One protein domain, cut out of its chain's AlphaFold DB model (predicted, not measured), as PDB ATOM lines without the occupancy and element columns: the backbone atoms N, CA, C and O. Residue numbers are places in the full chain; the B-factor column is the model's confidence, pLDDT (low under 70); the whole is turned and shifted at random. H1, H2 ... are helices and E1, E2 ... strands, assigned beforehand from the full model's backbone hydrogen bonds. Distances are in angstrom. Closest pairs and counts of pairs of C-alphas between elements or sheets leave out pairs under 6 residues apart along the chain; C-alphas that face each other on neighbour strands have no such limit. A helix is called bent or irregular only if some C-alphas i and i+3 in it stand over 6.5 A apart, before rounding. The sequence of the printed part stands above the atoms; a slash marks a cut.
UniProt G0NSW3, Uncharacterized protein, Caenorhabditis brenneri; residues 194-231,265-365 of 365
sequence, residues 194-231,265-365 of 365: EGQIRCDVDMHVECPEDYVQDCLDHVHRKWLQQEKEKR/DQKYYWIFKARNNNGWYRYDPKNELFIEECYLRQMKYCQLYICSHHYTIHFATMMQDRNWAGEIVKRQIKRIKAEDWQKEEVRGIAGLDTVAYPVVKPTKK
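This is residues 194 to 231 and 265 to 365 of the 365 residues of an uncharacterized protein of Caenorhabditis brenneri (UniProt G0NSW3). A strongly twisted sheet of seven strands, curled like part of a barrel, wraps partly round one helix, H2, while the long helix H1 packs on H2 and only grazes the sheet near its edge strand E3. The short helix H3 is on the opposite face, and residues 360 to 365 stick out as a free tail. The printed part has 139 residues, with three named helices and eight named strands in the order H1 E1 E2 H2 E3 E4 E5 E6 H3 E7 E8, of mixed class. The mixed sheet runs E3, E4, E5, E6, E1, E2, E7, with only E2 and E7 parallel. The whole is compact, with a radius of gyration of the C-alphas of 16.3 A and spans of 58 by 39 by 30 A.

E3 (residues 301 to 306), E4 (309 to 314), E5 (319 to 324) and E6 (327 to 337) form a meander, each strand the antiparallel neighbour of the one before. N 304 and O 311 are 3.1 A apart, N 312 and O 321 2.9 A, and N 322 and O 329 3.0 A, within hydrogen-bond range. E6 pairs in a staggered way, with E5 over residues 327 to 332 and with E1 (268 to 273) over 333 to 337; N 271 and O 334 are 2.9 A apart. E1 and E2 (280 to 282) are a hairpin, with N 272 and O 281 at 2.8 A. E2 is parallel to E7 (346 to 349), with N 347 and O 280 at 2.8 A. E6, H3 (338 to 341) and E7 form a split strand-helix-strand unit, two strands of one sheet that are not neighbours with a helix between them along the chain; E1 and E2 are between E6 and E7 in the sheet, and the crossover is right-handed. H3 is over none of the strands, at a height over the sheet of 5.3 A. H2 (285 to 296) is on the opposite face, making two layers with the sheet; its closest C-alphas to E3 are Cys 294 and Cys 302, 6.4 A. H1 (209 to 231) touches H2, closest at the C-alphas of Cys 215 and Phe 290, 6.1 A, the same way at a tilt of 35.5 degrees, only just steep. Every O i to N i+4 pair is within hydrogen-bond range in H2 and 17 of 19 in H1; H3 is too short for such a pair. E8 (356 to 358) pairs with no named strand.

H1 begins at C-alpha 209 (33.804, 42.733, -21.572) and is 33.7 A long; it is only just irregular, with C-alphas 210 and 213 6.9 A apart. E6 is 32.1 A long, E1 16.4 A and H2 16.1 A. E8 ends at C-alpha 358 (53.922, 54.445, -1.139).

The C-alphas farthest apart are those of Arg 231 and Lys 365, 58.3 A. Residues 232 to 264 are cut out, with 34.6 A between C-alphas 231 and 265. Of the links printed whole, none is long. The mean pLDDT of the printed part is 89.9; residues 194 to 195, 325 to 326 and 362 to 365 are under 70.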
ATOM      1  N   GLU A 194      62.073  42.664 -21.820       64.50
ATOM      2  CA  GLU A 194      61.450  42.566 -20.501       64.50
ATOM      3  C   GLU A 194      61.935  43.722 -19.612       64.50
ATOM      4  O   GLU A 194      63.121  44.052 -19.609       64.50
ATOM      5  N   GLY A 195      61.023  44.338 -18.853       68.69
ATOM      6  CA  GLY A 195      61.334  45.541 -18.071       68.69
ATOM      7  C   GLY A 195      61.166  46.853 -18.844       68.69
ATOM      8  O   GLY A 195      61.694  47.884 -18.426       68.69
ATOM      9  N   GLN A 196      60.430  46.846 -19.963       86.75
ATOM     10  CA  GLN A 196      59.913  48.087 -20.540       86.75
ATOM     11  C   GLN A 196      58.980  48.770 -19.533       86.75
ATOM     12  O   GLN A 196      58.098  48.137 -18.957       86.75
ATOM     13  N   ILE A 197      59.174  50.071 -19.336       90.50
ATOM     14  CA  ILE A 197      58.433  50.860 -18.354       90.50
ATOM     15  C   ILE A 197      57.197  51.478 -19.015       90.50
ATOM     16  O   ILE A 197      57.325  52.173 -20.024       90.50
ATOM     17  N   ARG A 198      56.012  51.252 -18.438       90.88
ATOM     18  CA  ARG A 198      54.722  51.807 -18.891       90.88
ATOM     19  C   ARG A 198      53.917  52.304 -17.694       90.88
ATOM     20  O   ARG A 198      53.195  51.552 -17.051       90.88
ATOM     21  N   CYS A 199      54.093  53.583 -17.369       91.00
ATOM     22  CA  CYS A 199      53.476  54.218 -16.193       91.00
ATOM     23  C   CYS A 199      52.011  54.624 -16.410       91.00
ATOM     24  O   CYS A 199      51.365  55.120 -15.493       91.00
ATOM     25  N   ASP A 200      51.525  54.479 -17.639       90.50
ATOM     26  CA  ASP A 200      50.147  54.703 -18.070       90.50
ATOM     27  C   ASP A 200      49.256  53.464 -17.881       90.50
ATOM     28  O   ASP A 200      48.041  53.546 -18.027       90.50
ATOM     29  N   VAL A 201      49.852  52.317 -17.543       92.00
ATOM     30  CA  VAL A 201      49.144  51.050 -17.370       92.00
ATOM     31  C   VAL A 201      48.726  50.862 -15.913       92.00
ATOM     32  O   VAL A 201      49.568  50.759 -15.020       92.00
ATOM     33  N   ASP A 202      47.419  50.750 -15.687       92.88
ATOM     34  CA  ASP A 202      46.852  50.440 -14.376       92.88
ATOM     35  C   ASP A 202      47.058  48.958 -14.011       92.88
ATOM     36  O   ASP A 202      46.677  48.059 -14.760       92.88
ATOM     37  N   MET A 203      47.619  48.691 -12.825       92.56
ATOM     38  CA  MET A 203      47.765  47.340 -12.265       92.56
ATOM     39  C   MET A 203      46.414  46.637 -12.059       92.56
ATOM     40  O   MET A 203      46.361  45.408 -12.038       92.56
ATOM     41  N   HIS A 204      45.321  47.384 -11.909       94.06
ATOM     42  CA  HIS A 204      43.989  46.849 -11.616       94.06
ATOM     43  C   HIS A 204      43.084  46.693 -12.837       94.06
ATOM     44  O   HIS A 204      41.962  46.201 -12.691       94.06
ATOM     45  N   VAL A 205      43.606  47.011 -14.026       93.81
ATOM     46  CA  VAL A 205      42.924  46.858 -15.315       93.81
ATOM     47  C   VAL A 205      42.277  45.479 -15.466       93.81
ATOM     48  O   VAL A 205      42.847  44.445 -15.085       93.81
ATOM     49  N   GLU A 206      41.059  45.476 -15.994       93.06
ATOM     50  CA  GLU A 206      40.236  44.283 -16.159       93.06
ATOM     51  C   GLU A 206      40.246  43.777 -17.598       93.06
ATOM     52  O   GLU A 206      40.731  44.433 -18.524       93.06
ATOM     53  N   CYS A 207      39.741  42.558 -17.770       91.50
ATOM     54  CA  CYS A 207      39.532  42.000 -19.090       91.50
ATOM     55  C   CYS A 207      38.374  42.750 -19.781       91.50
ATOM     56  O   CYS A 207      37.327  42.906 -19.153       91.50
ATOM     57  N   PRO A 208      38.536  43.206 -21.035       90.31
ATOM     58  CA  PRO A 208      37.472  43.817 -21.817       90.31
ATOM     59  C   PRO A 208      36.243  42.913 -21.890       90.31
ATOM     60  O   PRO A 208      36.372  41.715 -22.145       90.31
ATOM     61  N   GLU A 209      35.062  43.485 -21.654       88.56
ATOM     62  CA  GLU A 209      33.804  42.733 -21.572       88.56
ATOM     63  C   GLU A 209      33.473  41.995 -22.875       88.56
ATOM     64  O   GLU A 209      32.990  40.864 -22.839       88.56
ATOM     65  N   ASP A 210      33.809  42.600 -24.016       85.75
ATOM     66  CA  ASP A 210      33.647  42.036 -25.358       85.75
ATOM     67  C   ASP A 210      34.478  40.762 -25.582       85.75
ATOM     68  O   ASP A 210      34.071  39.884 -26.338       85.75
ATOM     69  N   TYR A 211      35.604  40.604 -24.881       88.50
ATOM     70  CA  TYR A 211      36.449  39.409 -24.958       88.50
ATOM     71  C   TYR A 211      35.972  38.262 -24.049       88.50
ATOM     72  O   TYR A 211      36.364  37.107 -24.242       88.50
ATOM     73  N   VAL A 212      35.150  38.552 -23.035       90.62
ATOM     74  CA  VAL A 212      34.813  37.578 -21.985       90.62
ATOM     75  C   VAL A 212      34.105  36.356 -22.563       90.62
ATOM     76  O   VAL A 212      34.492  35.230 -22.252       90.62
ATOM     77  N   GLN A 213      33.097  36.554 -23.416       90.25
ATOM     78  CA  GLN A 213      32.310  35.439 -23.944       90.25
ATOM     79  C   GLN A 213      33.150  34.518 -24.841       90.25
ATOM     80  O   GLN A 213      33.134  33.300 -24.657       90.25
ATOM     81  N   ASP A 214      33.963  35.091 -25.730       90.50
ATOM     82  CA  ASP A 214      34.881  34.335 -26.592       90.50
ATOM     83  C   ASP A 214      35.863  33.484 -25.778       90.50
ATOM     84  O   ASP A 214      36.171  32.337 -26.132       90.50
ATOM     85  N   CYS A 215      36.343  34.033 -24.658       92.50
ATOM     86  CA  CYS A 215      37.204  33.325 -23.724       92.50
ATOM     87  C   CYS A 215      36.483  32.123 -23.098       92.50
ATOM     88  O   CYS A 215      37.005  31.004 -23.140       92.50
ATOM     89  N   LEU A 216      35.272  32.328 -22.570       92.38
ATOM     90  CA  LEU A 216      34.470  31.276 -21.938       92.38
ATOM     91  C   LEU A 216      34.169  30.129 -22.907       92.38
ATOM     92  O   LEU A 216      34.353  28.957 -22.560       92.38
ATOM     93  N   ASP A 217      33.789  30.457 -24.140       92.25
ATOM     94  CA  ASP A 217      33.510  29.476 -25.185       92.25
ATOM     95  C   ASP A 217      34.769  28.680 -25.554       92.25
ATOM     96  O   ASP A 217      34.726  27.453 -25.720       92.25
ATOM     97  N   HIS A 218      35.922  29.350 -25.644       92.56
ATOM     98  CA  HIS A 218      37.202  28.688 -25.885       92.56
ATOM     99  C   HIS A 218      37.540  27.714 -24.751       92.56
ATOM    100  O   HIS A 218      37.827  26.538 -25.012       92.56
ATOM    101  N   VAL A 219      37.489  28.177 -23.500       93.44
ATOM    102  CA  VAL A 219      37.772  27.350 -22.322       93.44
ATOM    103  C   VAL A 219      36.840  26.140 -22.285       93.44
ATOM    104  O   VAL A 219      37.304  25.020 -22.062       93.44
ATOM    105  N   HIS A 220      35.549  26.323 -22.575       91.00
ATOM    106  CA  HIS A 220      34.582  25.229 -22.603       91.00
ATOM    107  C   HIS A 220      34.949  24.147 -23.631       91.00
ATOM    108  O   HIS A 220      34.981  22.960 -23.293       91.00
ATOM    109  N   ARG A 221      35.316  24.537 -24.861       92.25
ATOM    110  CA  ARG A 221      35.773  23.589 -25.896       92.25
ATOM    111  C   ARG A 221      37.009  22.800 -25.450       92.25
ATOM    112  O   ARG A 221      37.057  21.581 -25.621       92.25
ATOM    113  N   LYS A 222      37.994  23.473 -24.844       91.88
ATOM    114  CA  LYS A 222      39.218  22.839 -24.315       91.88
ATOM    115  C   LYS A 222      38.915  21.883 -23.159       91.88
ATOM    116  O   LYS A 222      39.482  20.792 -23.095       91.88
ATOM    117  N   TRP A 223      38.012  22.269 -22.263       91.62
ATOM    118  CA  TRP A 223      37.567  21.430 -21.155       91.62
ATOM    119  C   TRP A 223      36.897  20.143 -21.656       91.62
ATOM    120  O   TRP A 223      37.285  19.052 -21.238       91.62
ATOM    121  N   LEU A 224      35.980  20.244 -22.630       89.12
ATOM    122  CA  LEU A 224      35.334  19.079 -23.251       89.12
ATOM    123  C   LEU A 224      36.352  18.110 -23.861       89.12
ATOM    124  O   LEU A 224      36.194  16.893 -23.753       89.12
ATOM    125  N   GLN A 225      37.406  18.630 -24.493       88.94
ATOM    126  CA  GLN A 225      38.483  17.809 -25.042       88.94
ATOM    127  C   GLN A 225      39.205  17.013 -23.942       88.94
ATOM    128  O   GLN A 225      39.407  15.806 -24.098       88.94
ATOM    129  N   GLN A 226      39.535  17.651 -22.813       88.44
ATOM    130  CA  GLN A 226      40.166  16.967 -21.678       88.44
ATOM    131  C   GLN A 226      39.233  15.931 -21.037       88.44
ATOM    132  O   GLN A 226      39.684  14.837 -20.704       88.44
ATOM    133  N   GLU A 227      37.941  16.228 -20.891       86.88
ATOM    134  CA  GLU A 227      36.960  15.273 -20.360       86.88
ATOM    135  C   GLU A 227      36.790  14.052 -21.267       86.88
ATOM    136  O   GLU A 227      36.802  12.916 -20.786       86.88
ATOM    137  N   LYS A 228      36.717  14.246 -22.589       87.62
ATOM    138  CA  LYS A 228      36.704  13.134 -23.553       87.62
ATOM    139  C   LYS A 228      37.959  12.273 -23.429       87.62
ATOM    140  O   LYS A 228      37.858  11.049 -23.432       87.62
ATOM    141  N   GLU A 229      39.131  12.885 -23.273       85.19
ATOM    142  CA  GLU A 229      40.384  12.150 -23.090       85.19
ATOM    143  C   GLU A 229      40.415  11.382 -21.759       85.19
ATOM    144  O   GLU A 229      40.826  10.220 -21.738       85.19
ATOM    145  N   LYS A 230      39.934  11.985 -20.662       83.06
ATOM    146  CA  LYS A 230      39.773  11.310 -19.362       83.06
ATOM    147  C   LYS A 230      38.839  10.107 -19.483       83.06
ATOM    148  O   LYS A 230      39.197   9.029 -19.018       83.06
ATOM    149  N   ARG A 231      37.676  10.270 -20.127       81.31
ATOM    150  CA  ARG A 231      36.709   9.187 -20.367       81.31
ATOM    151  C   ARG A 231      37.298   8.090 -21.243       81.31
ATOM    152  O   ARG A 231      37.173   6.930 -20.886       81.31
ATOM    153  N   ASP A 265      32.947  38.321  -3.511       70.38
ATOM    154  CA  ASP A 265      33.456  39.554  -4.135       70.38
ATOM    155  C   ASP A 265      35.007  39.594  -4.192       70.38
ATOM    156  O   ASP A 265      35.638  40.627  -4.409       70.38
ATOM    157  N   GLN A 266      35.661  38.453  -3.941       84.62
ATOM    158  CA  GLN A 266      37.106  38.353  -3.806       84.62
ATOM    159  C   GLN A 266      37.763  38.253  -5.188       84.62
ATOM    160  O   GLN A 266      37.738  37.215  -5.845       84.62
ATOM    161  N   LYS A 267      38.424  39.334  -5.606       91.81
ATOM    162  CA  LYS A 267      39.225  39.375  -6.837       91.81
ATOM    163  C   LYS A 267      40.576  38.677  -6.644       91.81
ATOM    164  O   LYS A 267      41.226  38.843  -5.606       91.81
ATOM    165  N   TYR A 268      41.016  37.939  -7.661       95.62
ATOM    166  CA  TYR A 268      42.301  37.236  -7.698       95.62
ATOM    167  C   TYR A 268      43.127  37.670  -8.908       95.62
ATOM    168  O   TYR A 268      42.570  38.044  -9.936       95.62
ATOM    169  N   TYR A 269      44.451  37.589  -8.777       97.88
ATOM    170  CA  TYR A 269      45.396  37.772  -9.873       97.88
ATOM    171  C   TYR A 269      46.213  36.513 -10.110       97.88
ATOM    172  O   TYR A 269      46.627  35.835  -9.164       97.88
ATOM    173  N   TRP A 270      46.509  36.259 -11.380       98.38
ATOM    174  CA  TRP A 270      47.533  35.301 -11.764       98.38
ATOM    175  C   TRP A 270      48.829  36.047 -12.024       98.38
ATOM    176  O   TRP A 270      48.876  37.002 -12.802       98.38
ATOM    177  N   ILE A 271      49.903  35.591 -11.390       98.06
ATOM    178  CA  ILE A 271      51.232  36.184 -11.525       98.06
ATOM    179  C   ILE A 271      52.253  35.128 -11.946       98.06
ATOM    180  O   ILE A 271      52.139  33.959 -11.579       98.06
ATOM    181  N   PHE A 272      53.277  35.539 -12.689       96.69
ATOM    182  CA  PHE A 272      54.403  34.706 -13.101       96.69
ATOM    183  C   PHE A 272      55.735  35.332 -12.698       96.69
ATOM    184  O   PHE A 272      55.900  36.557 -12.664       96.69
ATOM    185  N   LYS A 273      56.710  34.481 -12.378       95.50
ATOM    186  CA  LYS A 273      58.019  34.930 -11.904       95.50
ATOM    187  C   LYS A 273      58.779  35.656 -13.016       95.50
ATOM    188  O   LYS A 273      58.809  35.208 -14.165       95.50
ATOM    189  N   ALA A 274      59.417  36.777 -12.683       90.62
ATOM    190  CA  ALA A 274      60.294  37.486 -13.612       90.62
ATOM    191  C   ALA A 274      61.524  36.632 -13.982       90.62
ATOM    192  O   ALA A 274      62.042  35.894 -13.149       90.62
ATOM    193  N   ARG A 275      62.048  36.769 -15.211       84.25
ATOM    194  CA  ARG A 275      63.206  35.984 -15.701       84.25
ATOM    195  C   ARG A 275      64.472  36.176 -14.859       84.25
ATOM    196  O   ARG A 275      65.251  35.249 -14.702       84.25
ATOM    197  N   ASN A 276      64.670  37.375 -14.321       82.38
ATOM    198  CA  ASN A 276      65.798  37.718 -13.453       82.38
ATOM    199  C   ASN A 276      65.532  37.400 -11.968       82.38
ATOM    200  O   ASN A 276      66.246  37.899 -11.103       82.38
ATOM    201  N   ASN A 277      64.470  36.646 -11.670       80.38
ATOM    202  CA  ASN A 277      63.975  36.326 -10.333       80.38
ATOM    203  C   ASN A 277      63.649  37.536  -9.434       80.38
ATOM    204  O   ASN A 277      63.324  37.350  -8.259       80.38
ATOM    205  N   ASN A 278      63.650  38.758  -9.974       86.00
ATOM    206  CA  ASN A 278      63.353  39.977  -9.233       86.00
ATOM    207  C   ASN A 278      61.873  40.352  -9.386       86.00
ATOM    208  O   ASN A 278      61.484  40.938 -10.401       86.00
ATOM    209  N   GLY A 279      61.073  40.010  -8.373       92.81
ATOM    210  CA  GLY A 279      59.629  40.246  -8.338       92.81
ATOM    211  C   GLY A 279      58.808  39.305  -9.225       92.81
ATOM    212  O   GLY A 279      59.289  38.254  -9.677       92.81
ATOM    213  N   TRP A 280      57.556  39.695  -9.440       96.38
ATOM    214  CA  TRP A 280      56.548  38.974 -10.219       96.38
ATOM    215  C   TRP A 280      55.847  39.914 -11.202       96.38
ATOM    216  O   TRP A 280      55.821  41.126 -10.999       96.38
ATOM    217  N   TYR A 281      55.259  39.362 -12.257       96.44
ATOM    218  CA  TYR A 281      54.383  40.102 -13.163       96.44
ATOM    219  C   TYR A 281      53.005  39.468 -13.168       96.44
ATOM    220  O   TYR A 281      52.896  38.247 -13.248       96.44
ATOM    221  N   ARG A 282      51.960  40.290 -13.128       96.94
ATOM    222  CA  ARG A 282      50.597  39.846 -13.410       96.94
ATOM    223  C   ARG A 282      50.491  39.448 -14.880       96.94
ATOM    224  O   ARG A 282      51.133  40.059 -15.743       96.94
ATOM    225  N   TYR A 283      49.727  38.404 -15.173       96.94
ATOM    226  CA  TYR A 283      49.369  38.101 -16.553       96.94
ATOM    227  C   TYR A 283      48.546  39.243 -17.152       96.94
ATOM    228  O   TYR A 283      47.933  40.047 -16.459       96.94
ATOM    229  N   ASP A 284      48.558  39.325 -18.472       95.38
ATOM    230  CA  ASP A 284      47.612  40.173 -19.187       95.38
ATOM    231  C   ASP A 284      46.163  39.787 -18.849       95.38
ATOM    232  O   ASP A 284      45.895  38.586 -18.777       95.38
ATOM    233  N   PRO A 285      45.235  40.743 -18.668       95.31
ATOM    234  CA  PRO A 285      43.861  40.445 -18.267       95.31
ATOM    235  C   PRO A 285      43.126  39.424 -19.149       95.31
ATOM    236  O   PRO A 285      42.335  38.643 -18.626       95.31
ATOM    237  N   LYS A 286      43.388  39.376 -20.467       94.25
ATOM    238  CA  LYS A 286      42.789  38.365 -21.362       94.25
ATOM    239  C   LYS A 286      43.330  36.966 -21.058       94.25
ATOM    240  O   LYS A 286      42.568  36.006 -20.972       94.25
ATOM    241  N   ASN A 287      44.639  36.860 -20.838       95.56
ATOM    242  CA  ASN A 287      45.282  35.600 -20.456       95.56
ATOM    243  C   ASN A 287      44.900  35.170 -19.032       95.56
ATOM    244  O   ASN A 287      44.680  33.990 -18.789       95.56
ATOM    245  N   GLU A 288      44.816  36.116 -18.096       96.69
ATOM    246  CA  GLU A 288      44.427  35.875 -16.705       96.69
ATOM    247  C   GLU A 288      43.017  35.290 -16.614       96.69
ATOM    248  O   GLU A 288      42.837  34.282 -15.932       96.69
ATOM    249  N   LEU A 289      42.053  35.855 -17.351       96.12
ATOM    250  CA  LEU A 289      40.691  35.323 -17.434       96.12
ATOM    251  C   LEU A 289      40.685  33.870 -17.927       96.12
ATOM    252  O   LEU A 289      40.063  33.009 -17.312       96.12
ATOM    253  N   PHE A 290      41.422  33.584 -19.003       96.75
ATOM    254  CA  PHE A 290      41.518  32.231 -19.553       96.75
ATOM    255  C   PHE A 290      42.108  31.235 -18.543       96.75
ATOM    256  O   PHE A 290      41.607  30.120 -18.392       96.75
ATOM    257  N   ILE A 291      43.175  31.630 -17.841       97.88
ATOM    258  CA  ILE A 291      43.835  30.793 -16.832       97.88
ATOM    259  C   ILE A 291      42.899  30.544 -15.642       97.88
ATOM    260  O   ILE A 291      42.765  29.393 -15.223       97.88
ATOM    261  N   GLU A 292      42.239  31.584 -15.129       97.12
ATOM    262  CA  GLU A 292      41.303  31.479 -14.006       97.12
ATOM    263  C   GLU A 292      40.125  30.561 -14.345       97.12
ATOM    264  O   GLU A 292      39.825  29.642 -13.588       97.12
ATOM    265  N   GLU A 293      39.512  30.717 -15.516       96.12
ATOM    266  CA  GLU A 293      38.391  29.875 -15.942       96.12
ATOM    267  C   GLU A 293      38.797  28.405 -16.124       96.12
ATOM    268  O   GLU A 293      38.064  27.490 -15.736       96.12
ATOM    269  N   CYS A 294      39.995  28.140 -16.655       96.81
ATOM    270  CA  CYS A 294      40.536  26.782 -16.697       96.81
ATOM    271  C   CYS A 294      40.779  26.204 -15.292       96.81
ATOM    272  O   CYS A 294      40.498  25.023 -15.057       96.81
ATOM    273  N   TYR A 295      41.296  27.017 -14.367       96.62
ATOM    274  CA  TYR A 295      41.556  26.615 -12.987       96.62
ATOM    275  C   TYR A 295      40.261  26.290 -12.234       96.62
ATOM    276  O   TYR A 295      40.152  25.214 -11.644       96.62
ATOM    277  N   LEU A 296      39.252  27.162 -12.316       94.31
ATOM    278  CA  LEU A 296      37.956  26.983 -11.654       94.31
ATOM    279  C   LEU A 296      37.201  25.751 -12.172       94.31
ATOM    280  O   LEU A 296      36.535  25.059 -11.406       94.31
ATOM    281  N   ARG A 297      37.379  25.398 -13.450       92.81
ATOM    282  CA  ARG A 297      36.860  24.149 -14.041       92.81
ATOM    283  C   ARG A 297      37.679  22.901 -13.690       92.81
ATOM    284  O   ARG A 297      37.436  21.837 -14.264       92.81
ATOM    285  N   GLN A 298      38.656  23.017 -12.789       93.38
ATOM    286  CA  GLN A 298      39.522  21.927 -12.331       93.38
ATOM    287  C   GLN A 298      40.231  21.202 -13.489       93.38
ATOM    288  O   GLN A 298      40.404  19.975 -13.496       93.38
ATOM    289  N   MET A 299      40.630  21.956 -14.517       94.62
ATOM    290  CA  MET A 299      41.453  21.415 -15.596       94.62
ATOM    291  C   MET A 299      42.843  21.059 -15.056       94.62
ATOM    292  O   MET A 299      43.328  21.657 -14.101       94.62
ATOM    293  N   LYS A 300      43.518  20.075 -15.665       93.44
ATOM    294  CA  LYS A 300      44.873  19.677 -15.219       93.44
ATOM    295  C   LYS A 300      45.933  20.707 -15.611       93.44
ATOM    296  O   LYS A 300      46.901  20.942 -14.891       93.44
ATOM    297  N   TYR A 301      45.747  21.275 -16.792       95.88
ATOM    298  CA  TYR A 301      46.592  22.291 -17.388       95.88
ATOM    299  C   TYR A 301      45.754  23.114 -18.367       95.88
ATOM    300  O   TYR A 301      44.703  22.649 -18.827       95.88
ATOM    301  N   CYS A 302      46.240  24.293 -18.735       96.06
ATOM    302  CA  CYS A 302      45.741  25.021 -19.897       96.06
ATOM    303  C   CYS A 302      46.880  25.339 -20.871       96.06
ATOM    304  O   CYS A 302      48.055  25.340 -20.507       96.06
ATOM    305  N   GLN A 303      46.523  25.530 -22.138       94.81
ATOM    306  CA  GLN A 303      47.451  25.833 -23.223       94.81
ATOM    307  C   GLN A 303      46.969  27.087 -23.930       94.81
ATOM    308  O   GLN A 303      45.811  27.145 -24.346       94.81
ATOM    309  N   LEU A 304      47.855  28.067 -24.055       94.00
ATOM    310  CA  LEU A 304      47.551  29.369 -24.632       94.00
ATOM    311  C   LEU A 304      48.773  29.952 -25.343       94.00
ATOM    312  O   LEU A 304      49.920  29.619 -25.030       94.00
ATOM    313  N   TYR A 305      48.514  30.840 -26.298       91.56
ATOM    314  CA  TYR A 305      49.556  31.589 -26.985       91.56
ATOM    315  C   TYR A 305      49.779  32.929 -26.292       91.56
ATOM    316  O   TYR A 305      48.851  33.717 -26.144       91.56
ATOM    317  N   ILE A 306      51.023  33.212 -25.910       91.88
ATOM    318  CA  ILE A 306      51.420  34.501 -25.338       91.88
ATOM    319  C   ILE A 306      52.560  35.055 -26.183       91.88
ATOM    320  O   ILE A 306      53.631  34.450 -26.263       91.88
ATOM    321  N   CYS A 307      52.332  36.213 -26.813       89.69
ATOM    322  CA  CYS A 307      53.297  36.869 -27.703       89.69
ATOM    323  C   CYS A 307      53.918  35.881 -28.712       89.69
ATOM    324  O   CYS A 307      55.139  35.726 -28.695       89.69
ATOM    325  N   SER A 308      53.069  35.197 -29.498       87.06
ATOM    326  CA  SER A 308      53.387  34.162 -30.511       87.06
ATOM    327  C   SER A 308      54.067  32.874 -30.025       87.06
ATOM    328  O   SER A 308      54.361  31.992 -30.825       87.06
ATOM    329  N   HIS A 309      54.227  32.687 -28.714       88.44
ATOM    330  CA  HIS A 309      54.777  31.455 -28.152       88.44
ATOM    331  C   HIS A 309      53.703  30.605 -27.503       88.44
ATOM    332  O   HIS A 309      52.808  31.125 -26.838       88.44
ATOM    333  N   HIS A 310      53.838  29.292 -27.645       90.94
ATOM    334  CA  HIS A 310      52.956  28.334 -27.003       90.94
ATOM    335  C   HIS A 310      53.409  28.075 -25.560       90.94
ATOM    336  O   HIS A 310      54.519  27.589 -25.322       90.94
ATOM    337  N   TYR A 311      52.538  28.394 -24.607       94.00
ATOM    338  CA  TYR A 311      52.743  28.146 -23.185       94.00
ATOM    339  C   TYR A 311      51.792  27.057 -22.697       94.00
ATOM    340  O   TYR A 311      50.619  27.026 -23.074       94.00
ATOM    341  N   THR A 312      52.294  26.193 -21.816       95.69
ATOM    342  CA  THR A 312      51.460  25.287 -21.019       95.69
ATOM    343  C   THR A 312      51.522  25.714 -19.562       95.69
ATOM    344  O   THR A 312      52.604  25.851 -18.995       95.69
ATOM    345  N   ILE A 313      50.356  25.939 -18.963       97.25
ATOM    346  CA  ILE A 313      50.193  26.274 -17.553       97.25
ATOM    347  C   ILE A 313      49.760  25.020 -16.809       97.25
ATOM    348  O   ILE A 313      48.696  24.471 -17.086       97.25
ATOM    349  N   HIS A 314      50.573  24.571 -15.861       96.81
ATOM    350  CA  HIS A 314      50.322  23.376 -15.069       96.81
ATOM    351  C   HIS A 314      49.806  23.766 -13.684       96.81
ATOM    352  O   HIS A 314      50.558  24.283 -12.858       96.81
ATOM    353  N   PHE A 315      48.531  23.485 -13.403       97.38
ATOM    354  CA  PHE A 315      47.896  23.888 -12.143       97.38
ATOM    355  C   PHE A 315      48.350  23.053 -10.941       97.38
ATOM    356  O   PHE A 315      48.411  23.564  -9.832       97.38
ATOM    357  N   ALA A 316      48.721  21.786 -11.155       95.56
ATOM    358  CA  ALA A 316      49.203  20.921 -10.077       95.56
ATOM    359  C   ALA A 316      50.601  21.320  -9.576       95.56
ATOM    360  O   ALA A 316      50.873  21.266  -8.382       95.56
ATOM    361  N   THR A 317      51.494  21.715 -10.487       96.75
ATOM    362  CA  THR A 317      52.877  22.088 -10.151       96.75
ATOM    363  C   THR A 317      53.064  23.592  -9.977       96.75
ATOM    364  O   THR A 317      54.126  24.011  -9.528       96.75
ATOM    365  N   MET A 318      52.060  24.401 -10.334       97.38
ATOM    366  CA  MET A 318      52.133  25.864 -10.351       97.38
ATOM    367  C   MET A 318      53.331  26.375 -11.167       97.38
ATOM    368  O   MET A 318      54.078  27.266 -10.753       97.38
ATOM    369  N   MET A 319      53.484  25.818 -12.374       96.81
ATOM    370  CA  MET A 319      54.535  26.175 -13.330       96.81
ATOM    371  C   MET A 319      53.955  26.518 -14.702       96.81
ATOM    372  O   MET A 319      52.993  25.897 -15.158       96.81
ATOM    373  N   GLN A 320      54.587  27.473 -15.379       95.50
ATOM    374  CA  GLN A 320      54.425  27.692 -16.810       95.50
ATOM    375  C   GLN A 320      55.650  27.191 -17.572       95.50
ATOM    376  O   GLN A 320      56.782  27.538 -17.228       95.50
ATOM    377  N   ASP A 321      55.411  26.461 -18.653       93.44
ATOM    378  CA  ASP A 321      56.452  25.906 -19.508       93.44
ATOM    379  C   ASP A 321      56.270  26.467 -20.927       93.44
ATOM    380  O   ASP A 321      55.186  26.390 -21.513       93.44
ATOM    381  N   ARG A 322      57.333  27.061 -21.479       89.31
ATOM    382  CA  ARG A 322      57.422  27.460 -22.891       89.31
ATOM    383  C   ARG A 322      58.384  26.531 -23.599       89.31
ATOM    384  O   ARG A 322      59.526  26.410 -23.168       89.31
ATOM    385  N   ASN A 323      57.948  25.964 -24.718       78.62
ATOM    386  CA  ASN A 323      58.861  25.311 -25.645       78.62
ATOM    387  C   ASN A 323      59.504  26.383 -26.540       78.62
ATOM    388  O   ASN A 323      58.801  27.140 -27.213       78.62
ATOM    389  N   TRP A 324      60.828  26.492 -26.499       71.81
ATOM    390  CA  TRP A 324      61.608  27.406 -27.323       71.81
ATOM    391  C   TRP A 324      62.827  26.679 -27.881       71.81
ATOM    392  O   TRP A 324      63.720  26.319 -27.126       71.81
ATOM    393  N   ALA A 325      62.867  26.476 -29.202       66.88
ATOM    394  CA  ALA A 325      63.999  25.848 -29.891       66.88
ATOM    395  C   ALA A 325      64.443  24.490 -29.288       66.88
ATOM    396  O   ALA A 325      65.625  24.167 -29.287       66.88
ATOM    397  N   GLY A 326      63.497  23.701 -28.760       67.81
ATOM    398  CA  GLY A 326      63.777  22.414 -28.110       67.81
ATOM    399  C   GLY A 326      64.103  22.511 -26.615       67.81
ATOM    400  O   GLY A 326      64.090  21.493 -25.927       67.81
ATOM    401  N   GLU A 327      64.311  23.715 -26.082       73.94
ATOM    402  CA  GLU A 327      64.494  23.955 -24.653       73.94
ATOM    403  C   GLU A 327      63.173  24.343 -23.982       73.94
ATOM    404  O   GLU A 327      62.417  25.200 -24.456       73.94
ATOM    405  N   ILE A 328      62.893  23.723 -22.834       80.81
ATOM    406  CA  ILE A 328      61.725  24.061 -22.022       80.81
ATOM    407  C   ILE A 328      62.134  25.108 -20.991       80.81
ATOM    408  O   ILE A 328      62.767  24.801 -19.980       80.81
ATOM    409  N   VAL A 329      61.723  26.353 -21.221       87.44
ATOM    410  CA  VAL A 329      61.902  27.433 -20.247       87.44
ATOM    411  C   VAL A 329      60.732  27.415 -19.277       87.44
ATOM    412  O   VAL A 329      59.588  27.661 -19.668       87.44
ATOM    413  N   LYS A 330      61.032  27.175 -17.998       91.88
ATOM    414  CA  LYS A 330      60.034  27.109 -16.927       91.88
ATOM    415  C   LYS A 330      60.022  28.377 -16.086       91.88
ATOM    416  O   LYS A 330      61.077  28.939 -15.792       91.88
ATOM    417  N   ARG A 331      58.841  28.829 -15.664       93.75
ATOM    418  CA  ARG A 331      58.696  29.886 -14.646       93.75
ATOM    419  C   ARG A 331      57.613  29.510 -13.646       93.75
ATOM    420  O   ARG A 331      56.599  28.933 -14.025       93.75
ATOM    421  N   GLN A 332      57.825  29.864 -12.384       96.94
ATOM    422  CA  GLN A 332      56.810  29.705 -11.344       96.94
ATOM    423  C   GLN A 332      55.628  30.635 -11.606       96.94
ATOM    424  O   GLN A 332      55.816  31.755 -12.096       96.94
ATOM    425  N   ILE A 333      54.436  30.185 -11.225       98.06
ATOM    426  CA  ILE A 333      53.213  30.987 -11.231       98.06
ATOM    427  C   ILE A 333      52.541  30.948  -9.861       98.06
ATOM    428  O   ILE A 333      52.771  30.034  -9.071       98.06
ATOM    429  N   LYS A 334      51.700  31.939  -9.573       98.06
ATOM    430  CA  LYS A 334      50.857  31.968  -8.376       98.06
ATOM    431  C   LYS A 334      49.482  32.531  -8.711       98.06
ATOM    432  O   LYS A 334      49.369  33.425  -9.548       98.06
ATOM    433  N   ARG A 335      48.473  32.045  -7.994       98.00
ATOM    434  CA  ARG A 335      47.161  32.680  -7.868       98.00
ATOM    435  C   ARG A 335      47.135  33.393  -6.523       98.00
ATOM    436  O   ARG A 335      47.289  32.744  -5.491       98.00
ATOM    437  N   ILE A 336      46.997  34.710  -6.534       97.44
ATOM    438  CA  ILE A 336      47.060  35.552  -5.333       97.44
ATOM    439  C   ILE A 336      45.768  36.345  -5.200       97.44
ATOM    440  O   ILE A 336      45.103  36.610  -6.203       97.44
ATOM    441  N   LYS A 337      45.398  36.750  -3.983       96.56
ATOM    442  CA  LYS A 337      44.331  37.742  -3.842       96.56
ATOM    443  C   LYS A 337      44.787  39.056  -4.461       96.56
ATOM    444  O   LYS A 337      45.955  39.427  -4.339       96.56
ATOM    445  N   ALA A 338      43.860  39.778  -5.081       94.88
ATOM    446  CA  ALA A 338      44.172  41.039  -5.735       94.88
ATOM    447  C   ALA A 338      44.810  42.043  -4.770       94.88
ATOM    448  O   ALA A 338      45.724  42.739  -5.178       94.88
ATOM    449  N   GLU A 339      44.391  42.074  -3.503       93.75
ATOM    450  CA  GLU A 339      44.926  42.943  -2.440       93.75
ATOM    451  C   GLU A 339      46.379  42.632  -2.029       93.75
ATOM    452  O   GLU A 339      47.085  43.508  -1.531       93.75
ATOM    453  N   ASP A 340      46.861  41.413  -2.278       95.06
ATOM    454  CA  ASP A 340      48.195  40.965  -1.861       95.06
ATOM    455  C   ASP A 340      49.294  41.301  -2.883       95.06
ATOM    456  O   ASP A 340      50.465  40.990  -2.662       95.06
ATOM    457  N   TRP A 341      48.959  41.985  -3.983       94.75
ATOM    458  CA  TRP A 341      49.895  42.291  -5.070       94.75
ATOM    459  C   TRP A 341      51.167  43.026  -4.611       94.75
ATOM    460  O   TRP A 341      52.253  42.783  -5.140       94.75
ATOM    461  N   GLN A 342      51.065  43.902  -3.605       93.88
ATOM    462  CA  GLN A 342      52.227  44.599  -3.038       93.88
ATOM    463  C   GLN A 342      53.119  43.653  -2.232       93.88
ATOM    464  O   GLN A 342      54.341  43.705  -2.362       93.88
ATOM    465  N   LYS A 343      52.507  42.777  -1.422       93.75
ATOM    466  CA  LYS A 343      53.211  41.795  -0.582       93.75
ATOM    467  C   LYS A 343      53.970  40.787  -1.436       93.75
ATOM    468  O   LYS A 343      55.071  40.384  -1.087       93.75
ATOM    469  N   GLU A 344      53.384  40.425  -2.570       94.81
ATOM    470  CA  GLU A 344      53.953  39.497  -3.542       94.81
ATOM    471  C   GLU A 344      54.951  40.159  -4.496       94.81
ATOM    472  O   GLU A 344      55.386  39.526  -5.451       94.81
ATOM    473  N   GLU A 345      55.348  41.415  -4.257       94.38
ATOM    474  CA  GLU A 345      56.353  42.111  -5.061       94.38
ATOM    475  C   GLU A 345      56.018  42.088  -6.568       94.38
ATOM    476  O   GLU A 345      56.858  41.783  -7.425       94.38
ATOM    477  N   VAL A 346      54.762  42.393  -6.909       95.31
ATOM    478  CA  VAL A 346      54.343  42.507  -8.308       95.31
ATOM    479  C   VAL A 346      54.855  43.828  -8.893       95.31
ATOM    480  O   VAL A 346      54.639  44.905  -8.340       95.31
ATOM    481  N   ARG A 347      55.556  43.744 -10.027       94.38
ATOM    482  CA  ARG A 347      56.225  44.867 -10.711       94.38
ATOM    483  C   ARG A 347      55.398  45.523 -11.808       94.38
ATOM    484  O   ARG A 347      55.646  46.674 -12.170       94.38
ATOM    485  N   GLY A 348      54.445  44.783 -12.354       95.12
ATOM    486  CA  GLY A 348      53.596  45.235 -13.444       95.12
ATOM    487  C   GLY A 348      52.913  44.079 -14.157       95.12
ATOM    488  O   GLY A 348      52.777  42.991 -13.591       95.12
ATOM    489  N   ILE A 349      52.483  44.314 -15.393       95.38
ATOM    490  CA  ILE A 349      51.631  43.405 -16.169       95.38
ATOM    491  C   ILE A 349      52.365  42.940 -17.427       95.38
ATOM    492  O   ILE A 349      53.028  43.729 -18.092       95.38
ATOM    493  N   ALA A 350      52.256  41.659 -17.782       93.19
ATOM    494  CA  ALA A 350      52.767  41.099 -19.040       93.19
ATOM    495  C   ALA A 350      54.267  41.375 -19.317       93.19
ATOM    496  O   ALA A 350      54.714  41.442 -20.467       93.19
ATOM    497  N   GLY A 351      55.071  41.519 -18.258       91.50
ATOM    498  CA  GLY A 351      56.499  41.841 -18.352       91.50
ATOM    499  C   GLY A 351      56.817  43.327 -18.561       91.50
ATOM    500  O   GLY A 351      57.987  43.652 -18.774       91.50
ATOM    501  N   LEU A 352      55.807  44.201 -18.514       91.88
ATOM    502  CA  LEU A 352      55.956  45.650 -18.394       91.88
ATOM    503  C   LEU A 352      56.144  46.021 -16.922       91.88
ATOM    504  O   LEU A 352      55.417  45.531 -16.062       91.88
ATOM    505  N   ASP A 353      57.090  46.908 -16.639       93.81
ATOM    506  CA  ASP A 353      57.237  47.569 -15.345       93.81
ATOM    507  C   ASP A 353      56.239  48.742 -15.284       93.81
ATOM    508  O   ASP A 353      56.388  49.739 -15.995       93.81
ATOM    509  N   THR A 354      55.194  48.617 -14.464       93.50
ATOM    510  CA  THR A 354      54.057  49.567 -14.442       93.50
ATOM    511  C   THR A 354      53.713  50.076 -13.047       93.50
ATOM    512  O   THR A 354      52.845  50.923 -12.881       93.50
ATOM    513  N   VAL A 355      54.374  49.547 -12.017       93.88
ATOM    514  CA  VAL A 355      53.960  49.745 -10.630       93.88
ATOM    515  C   VAL A 355      54.918  50.623  -9.847       93.88
ATOM    516  O   VAL A 355      56.117  50.348  -9.742       93.88
ATOM    517  N   ALA A 356      54.338  51.597  -9.152       95.50
ATOM    518  CA  ALA A 356      54.956  52.241  -8.007       95.50
ATOM    519  C   ALA A 356      53.902  52.551  -6.937       95.50
ATOM    520  O   ALA A 356      52.760  52.865  -7.269       95.50
ATOM    521  N   TYR A 357      54.277  52.479  -5.660       94.88
ATOM    522  CA  TYR A 357      53.361  52.727  -4.546       94.88
ATOM    523  C   TYR A 357      54.078  53.267  -3.297       94.88
ATOM    524  O   TYR A 357      55.268  53.004  -3.100       94.88
ATOM    525  N   PRO A 358      53.388  54.031  -2.433       94.50
ATOM    526  CA  PRO A 358      53.922  54.445  -1.139       94.50
ATOM    527  C   PRO A 358      54.195  53.256  -0.213       94.50
ATOM    528  O   PRO A 358      53.370  52.354  -0.102       94.50
ATOM    529  N   VAL A 359      55.309  53.279   0.523       90.88
ATOM    530  CA  VAL A 359      55.556  52.298   1.590       90.88
ATOM    531  C   VAL A 359      54.977  52.855   2.884       90.88
ATOM    532  O   VAL A 359      55.596  53.673   3.570       90.88
ATOM    533  N   VAL A 360      53.764  52.424   3.216       80.88
ATOM    534  CA  VAL A 360      53.112  52.792   4.473       80.88
ATOM    535  C   VAL A 360      53.575  51.814   5.546       80.88
ATOM    536  O   VAL A 360      53.211  50.640   5.534       80.88
ATOM    537  N   LYS A 361      54.416  52.280   6.474       70.44
ATOM    538  CA  LYS A 361      54.749  51.481   7.658       70.44
ATOM    539  C   LYS A 361      53.498  51.398   8.532       70.44
ATOM    540  O   LYS A 361      52.884  52.444   8.753       70.44
ATOM    541  N   PRO A 362      53.125  50.212   9.041       55.78
ATOM    542  CA  PRO A 362      52.036  50.119   9.997       55.78
ATOM    543  C   PRO A 362      52.371  51.025  11.182       55.78
ATOM    544  O   PRO A 362      53.453  50.926  11.769       55.78
ATOM    545  N   THR A 363      51.476  51.959  11.487       44.47
ATOM    546  CA  THR A 363      51.555  52.740  12.715       44.47
ATOM    547  C   THR A 363      51.499  51.746  13.867       44.47
ATOM    548  O   THR A 363      50.528  51.003  14.003       44.47
ATOM    549  N   LYS A 364      52.577  51.672  14.658       43.94
ATOM    550  CA  LYS A 364      52.536  50.963  15.939       43.94
ATOM    551  C   LYS A 364      51.433  51.645  16.752       43.94
ATOM    552  O   LYS A 364      51.577  52.828  17.056       43.94
ATOM    553  N   LYS A 365      50.316  50.943  16.947       36.84
ATOM    554  CA  LYS A 365      49.272  51.353  17.885       36.84
ATOM    555  C   LYS A 365      49.794  51.226  19.304       36.84
ATOM    556  O   LYS A 365      50.575  50.275  19.538       36.84
TER     557      LYS A 365